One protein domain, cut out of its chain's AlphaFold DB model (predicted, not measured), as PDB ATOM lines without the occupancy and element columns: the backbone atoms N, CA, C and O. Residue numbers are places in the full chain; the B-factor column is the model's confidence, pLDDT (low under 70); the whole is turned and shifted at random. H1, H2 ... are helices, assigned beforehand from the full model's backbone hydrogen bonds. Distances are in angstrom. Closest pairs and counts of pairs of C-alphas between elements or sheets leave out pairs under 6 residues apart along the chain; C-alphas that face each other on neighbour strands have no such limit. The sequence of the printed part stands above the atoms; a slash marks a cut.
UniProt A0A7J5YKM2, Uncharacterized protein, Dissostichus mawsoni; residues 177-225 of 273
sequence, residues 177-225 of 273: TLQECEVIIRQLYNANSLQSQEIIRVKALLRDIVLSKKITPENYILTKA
ATOM      1  N   THR A 177      30.271  42.333 218.894       93.00
ATOM      2  CA  THR A 177      29.062  43.165 218.852       93.00
ATOM      3  C   THR A 177      27.879  42.392 218.252       93.00
ATOM      4  O   THR A 177      28.048  41.323 217.664       93.00
ATOM      5  N   LEU A 178      26.656  42.923 218.376       94.44
ATOM      6  CA  LEU A 178      25.461  42.281 217.806       94.44
ATOM      7  C   LEU A 178      25.507  42.207 216.271       94.44
ATOM      8  O   LEU A 178      25.136  41.182 215.707       94.44
ATOM      9  N   GLN A 179      26.019  43.247 215.608       95.88
ATOM     10  CA  GLN A 179      26.154  43.283 214.150       95.88
ATOM     11  C   GLN A 179      27.201  42.270 213.653       95.88
ATOM     12  O   GLN A 179      26.958  41.551 212.686       95.88
ATOM     13  N   GLU A 180      28.333  42.136 214.352       91.56
ATOM     14  CA  GLU A 180      29.310  41.076 214.070       91.56
ATOM     15  C   GLU A 180      28.706  39.685 214.305       91.56
ATOM     16  O   GLU A 180      28.900  38.793 213.482       91.56
ATOM     17  N   CYS A 181      27.927  39.494 215.379       93.19
ATOM     18  CA  CYS A 181      27.205  38.240 215.619       93.19
ATOM     19  C   CYS A 181      26.254  37.891 214.466       93.19
ATOM     20  O   CYS A 181      26.260  36.746 214.019       93.19
ATOM     21  N   GLU A 182      25.468  38.849 213.963       95.31
ATOM     22  CA  GLU A 182      24.556  38.632 212.831       95.31
ATOM     23  C   GLU A 182      25.315  38.167 211.580       95.31
ATOM     24  O   GLU A 182      24.977  37.134 210.994       95.31
ATOM     25  N   VAL A 183      26.388  38.879 211.212       94.25
ATOM     26  CA  VAL A 183      27.229  38.537 210.055       94.25
ATOM     27  C   VAL A 183      27.872  37.159 210.230       94.25
ATOM     28  O   VAL A 183      27.810  36.339 209.313       94.25
ATOM     29  N   ILE A 184      28.430  36.860 211.408       91.50
ATOM     30  CA  ILE A 184      29.052  35.561 211.714       91.50
ATOM     31  C   ILE A 184      28.027  34.426 211.619       91.50
ATOM     32  O   ILE A 184      28.301  33.413 210.977       91.50
ATOM     33  N   ILE A 185      26.839  34.585 212.212       92.44
ATOM     34  CA  ILE A 185      25.775  33.572 212.170       92.44
ATOM     35  C   ILE A 185      25.328  33.333 210.724       92.44
ATOM     36  O   ILE A 185      25.229  32.180 210.301       92.44
ATOM     37  N   ARG A 186      25.118  34.399 209.943       95.19
ATOM     38  CA  ARG A 186      24.708  34.307 208.534       95.19
ATOM     39  C   ARG A 186      25.781  33.642 207.667       95.19
ATOM     40  O   ARG A 186      25.457  32.768 206.864       95.19
ATOM     41  N   GLN A 187      27.053  33.984 207.872       94.62
ATOM     42  CA  GLN A 187      28.187  33.377 207.170       94.62
ATOM     43  C   GLN A 187      28.328  31.884 207.504       94.62
ATOM     44  O   GLN A 187      28.461  31.058 206.598       94.62
ATOM     45  N   LEU A 188      28.247  31.522 208.790       91.38
ATOM     46  CA  LEU A 188      28.300  30.131 209.251       91.38
ATOM     47  C   LEU A 188      27.114  29.311 208.733       91.38
ATOM     48  O   LEU A 188      27.310  28.172 208.313       91.38
ATOM     49  N   TYR A 189      25.907  29.880 208.720       95.00
ATOM     50  CA  TYR A 189      24.718  29.231 208.170       95.00
ATOM     51  C   TYR A 189      24.870  28.949 206.670       95.00
ATOM     52  O   TYR A 189      24.664  27.818 206.231       95.00
ATOM     53  N   ASN A 190      25.307  29.943 205.889       95.88
ATOM     54  CA  ASN A 190      25.532  29.789 204.450       95.88
ATOM     55  C   ASN A 190      26.600  28.720 204.154       95.88
ATOM     56  O   ASN A 190      26.375  27.829 203.334       95.88
ATOM     57  N   ALA A 191      27.733  28.761 204.866       93.38
ATOM     58  CA  ALA A 191      28.795  27.766 204.733       93.38
ATOM     59  C   ALA A 191      28.324  26.355 205.127       93.38
ATOM     60  O   ALA A 191      28.620  25.386 204.428       93.38
ATOM     61  N   ASN A 192      27.545  26.229 206.207       95.06
ATOM     62  CA  ASN A 192      26.990  24.951 206.650       95.06
ATOM     63  C   ASN A 192      25.945  24.389 205.670       95.06
ATOM     64  O   ASN A 192      25.918  23.178 205.444       95.06
ATOM     65  N   SER A 193      25.133  25.252 205.054       95.38
ATOM     66  CA  SER A 193      24.167  24.878 204.016       95.38
ATOM     67  C   SER A 193      24.873  24.311 202.777       95.38
ATOM     68  O   SER A 193      24.600  23.177 202.377       95.38
ATOM     69  N   LEU A 194      25.872  25.030 202.245       95.94
ATOM     70  CA  LEU A 194      26.689  24.573 201.111       95.94
ATOM     71  C   LEU A 194      27.442  23.271 201.426       95.94
ATOM     72  O   LEU A 194      27.420  22.332 200.629       95.94
ATOM     73  N   GLN A 195      28.052  23.168 202.612       94.19
ATOM     74  CA  GLN A 195      28.723  21.942 203.052       94.19
ATOM     75  C   GLN A 195      27.744  20.761 203.145       94.19
ATOM     76  O   GLN A 195      28.077  19.647 202.742       94.19
ATOM     77  N   SER A 196      26.530  20.993 203.649       91.06
ATOM     78  CA  SER A 196      25.491  19.964 203.748       91.06
ATOM     79  C   SER A 196      25.019  19.502 202.368       91.06
ATOM     80  O   SER A 196      24.867  18.298 202.150       91.06
ATOM     81  N   GLN A 197      24.853  20.428 201.420       97.88
ATOM     82  CA  GLN A 197      24.512  20.114 200.031       97.88
ATOM     83  C   GLN A 197      25.603  19.267 199.358       97.88
ATOM     84  O   GLN A 197      25.287  18.255 198.729       97.88
ATOM     85  N   GLU A 198      26.878  19.613 199.544       94.12
ATOM     86  CA  GLU A 198      27.992  18.841 198.982       94.12
ATOM     87  C   GLU A 198      28.103  17.444 199.610       94.12
ATOM     88  O   GLU A 198      28.271  16.457 198.896       94.12
ATOM     89  N   ILE A 199      27.896  17.313 200.926       94.25
ATOM     90  CA  ILE A 199      27.816  16.002 201.597       94.25
ATOM     91  C   ILE A 199      26.680  15.149 201.011       94.25
ATOM     92  O   ILE A 199      26.865  13.948 200.796       94.25
ATOM     93  N   ILE A 200      25.515  15.742 200.731       95.88
ATOM     94  CA  ILE A 200      24.388  15.044 200.090       95.88
ATOM     95  C   ILE A 200      24.766  14.603 198.669       95.88
ATOM     96  O   ILE A 200      24.533  13.442 198.320       95.88
ATOM     97  N   ARG A 201      25.398  15.480 197.876       96.56
ATOM     98  CA  ARG A 201      25.840  15.193 196.501       96.56
ATOM     99  C   ARG A 201      26.876  14.069 196.457       96.56
ATOM    100  O   ARG A 201      26.679  13.087 195.744       96.56
ATOM    101  N   VAL A 202      27.931  14.154 197.270       96.12
ATOM    102  CA  VAL A 202      28.969  13.114 197.393       96.12
ATOM    103  C   VAL A 202      28.359  11.789 197.853       96.12
ATOM    104  O   VAL A 202      28.654  10.743 197.281       96.12
ATOM    105  N   LYS A 203      27.448  11.810 198.833       94.25
ATOM    106  CA  LYS A 203      26.742  10.606 199.299       94.25
ATOM    107  C   LYS A 203      25.864   9.977 198.213       94.25
ATOM    108  O   LYS A 203      25.764   8.752 198.170       94.25
ATOM    109  N   ALA A 204      25.225  10.779 197.360       92.88
ATOM    110  CA  ALA A 204      24.451  10.284 196.225       92.88
ATOM    111  C   ALA A 204      25.360   9.635 195.168       92.88
ATOM    112  O   ALA A 204      25.107   8.497 194.781       92.88
ATOM    113  N   LEU A 205      26.462  10.294 194.794       91.00
ATOM    114  CA  LEU A 205      27.448   9.751 193.851       91.00
ATOM    115  C   LEU A 205      28.090   8.455 194.360       91.00
ATOM    116  O   LEU A 205      28.153   7.477 193.625       91.00
ATOM    117  N   LEU A 206      28.506   8.397 195.628       89.12
ATOM    118  CA  LEU A 206      29.064   7.172 196.214       89.12
ATOM    119  C   LEU A 206      28.047   6.023 196.237       89.12
ATOM    120  O   LEU A 206      28.418   4.874 196.008       89.12
ATOM    121  N   ARG A 207      26.761   6.315 196.480       86.88
ATOM    122  CA  ARG A 207      25.690   5.312 196.375       86.88
ATOM    123  C   ARG A 207      25.525   4.811 194.944       86.88
ATOM    124  O   ARG A 207      25.452   3.604 194.765       86.88
ATOM    125  N   ASP A 208      25.502   5.701 193.955       87.25
ATOM    126  CA  ASP A 208      25.402   5.319 192.542       87.25
ATOM    127  C   ASP A 208      26.603   4.471 192.091       87.25
ATOM    128  O   ASP A 208      26.428   3.396 191.524       87.25
ATOM    129  N   ILE A 209      27.826   4.875 192.437       84.62
ATOM    130  CA  ILE A 209      29.058   4.142 192.107       84.62
ATOM    131  C   ILE A 209      29.055   2.724 192.718       84.62
ATOM    132  O   ILE A 209      29.438   1.764 192.047       84.62
ATOM    133  N   VAL A 210      28.585   2.571 193.962       79.88
ATOM    134  CA  VAL A 210      28.466   1.260 194.631       79.88
ATOM    135  C   VAL A 210      27.336   0.411 194.034       79.88
ATOM    136  O   VAL A 210      27.531  -0.779 193.789       79.88
ATOM    137  N   LEU A 211      26.160   0.996 193.779       80.69
ATOM    138  CA  LEU A 211      24.985   0.266 193.282       80.69
ATOM    139  C   LEU A 211      25.100  -0.114 191.799       80.69
ATOM    140  O   LEU A 211      24.649  -1.188 191.407       80.69
ATOM    141  N   SER A 212      25.747   0.721 190.982       74.00
ATOM    142  CA  SER A 212      25.952   0.481 189.547       74.00
ATOM    143  C   SER A 212      27.022  -0.573 189.231       74.00
ATOM    144  O   SER A 212      27.243  -0.873 188.060       74.00
ATOM    145  N   LYS A 213      27.699  -1.134 190.250       65.12
ATOM    146  CA  LYS A 213      28.814  -2.097 190.120       65.12
ATOM    147  C   LYS A 213      29.983  -1.609 189.241       65.12
ATOM    148  O   LYS A 213      30.813  -2.412 188.828       65.12
ATOM    149  N   LYS A 214      30.091  -0.297 188.983       64.31
ATOM    150  CA  LYS A 214      31.141   0.306 188.135       64.31
ATOM    151  C   LYS A 214      32.520   0.387 188.800       64.31
ATOM    152  O   LYS A 214      33.495   0.739 188.139       64.31
ATOM    153  N   ILE A 215      32.629   0.049 190.088       68.88
ATOM    154  CA  ILE A 215      33.924  -0.227 190.719       68.88
ATOM    155  C   ILE A 215      34.416  -1.580 190.194       68.88
ATOM    156  O   ILE A 215      34.116  -2.630 190.760       68.88
ATOM    157  N   THR A 216      35.183  -1.548 189.105       70.75
ATOM    158  CA  THR A 216      36.027  -2.679 188.716       70.75
ATOM    159  C   THR A 216      37.066  -2.950 189.817       70.75
ATOM    160  O   THR A 216      37.476  -2.012 190.513       70.75
ATOM    161  N   PRO A 217      37.531  -4.203 189.988       68.81
ATOM    162  CA  PRO A 217      38.611  -4.516 190.927       68.81
ATOM    163  C   PRO A 217      39.866  -3.667 190.673       68.81
ATOM    164  O   PRO A 217      40.440  -3.137 191.620       68.81
ATOM    165  N   GLU A 218      40.197  -3.445 189.396       70.06
ATOM    166  CA  GLU A 218      41.220  -2.510 188.900       70.06
ATOM    167  C   GLU A 218      41.108  -1.120 189.555       70.06
ATOM    168  O   GLU A 218      42.031  -0.647 190.220       70.06
ATOM    169  N   ASN A 219      39.933  -0.485 189.453       72.75
ATOM    170  CA  ASN A 219      39.695   0.857 189.987       72.75
ATOM    171  C   ASN A 219      39.747   0.888 191.522       72.75
ATOM    172  O   ASN A 219      40.166   1.892 192.104       72.75
ATOM    173  N   TYR A 220      39.347  -0.198 192.193       74.31
ATOM    174  CA  TYR A 220      39.488  -0.322 193.646       74.31
ATOM    175  C   TYR A 220      40.960  -0.410 194.065       74.31
ATOM    176  O   TYR A 220      41.368   0.303 194.982       74.31
ATOM    177  N   ILE A 221      41.764  -1.231 193.380       80.31
ATOM    178  CA  ILE A 221      43.206  -1.380 193.633       80.31
ATOM    179  C   ILE A 221      43.924  -0.044 193.409       80.31
ATOM    180  O   ILE A 221      44.643   0.416 194.296       80.31
ATOM    181  N   LEU A 222      43.649   0.631 192.289       77.25
ATOM    182  CA  LEU A 222      44.216   1.942 191.970       77.25
ATOM    183  C   LEU A 222      43.838   3.006 193.017       77.25
ATOM    184  O   LEU A 222      44.701   3.725 193.520       77.25
ATOM    185  N   THR A 223      42.565   3.065 193.423       76.56
ATOM    186  CA  THR A 223      42.112   3.983 194.487       76.56
ATOM    187  C   THR A 223      42.794   3.676 195.823       76.56
ATOM    188  O   THR A 223      43.135   4.588 196.576       76.56
ATOM    189  N   LYS A 224      43.023   2.395 196.136       72.50
ATOM    190  CA  LYS A 224      43.722   1.971 197.357       72.50
ATOM    191  C   LYS A 224      45.206   2.341 197.325       72.50
ATOM    192  O   LYS A 224      45.701   2.745 198.373       72.50
ATOM    193  N   ALA A 225      45.873   2.274 196.171       76.44
ATOM    194  CA  ALA A 225      47.247   2.751 196.000       76.44
ATOM    195  C   ALA A 225      47.345   4.268 196.251       76.44
ATOM    196  O   ALA A 225      48.052   4.685 197.163       76.44
TER     197      ALA A 225
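What this domain is: This is residues 177 to 225 of the 273 residues of an uncharacterized protein of Dissostichus mawsoni (UniProt A0A7J5YKM2). One long helix, H1, makes nearly the whole length of a hook, and beyond its far end a turn of five residues leads to a short helix, H2, that folds partly back without packing on H1. The printed part has 49 residues with two named helices, H1 then H2, and no named strand: all helix. It is extended, with a radius of gyration of the C-alphas of 18.6 A, and its C-alphas span 56 by 22 by 6 A.

How they stand to each other: H1, residues 178 to 211, is joined by a tight link of 5 residues to H2, residues 217 to 225. The two helices are apart, with no C-alpha of the one within 8 A of the other. Residues 177 to 214, of which 178 to 211 belong to H1, stand free. In H1 and H2 every O i to N i+4 pair is within hydrogen-bond range.

Where its parts are: H1 begins at C-alpha 178 (25.461, 42.281, 217.806) and is 48.7 A long from first to last C-alpha. H2 ends at C-alpha 225 (47.247, 2.751, 196.000).

The domain as a whole: The C-alphas of Thr 177 and Pro 217, the two farthest apart, are 56.1 A apart. The printed part has no cut. Confidence is low, under 70, at residues 213 to 215 and 217.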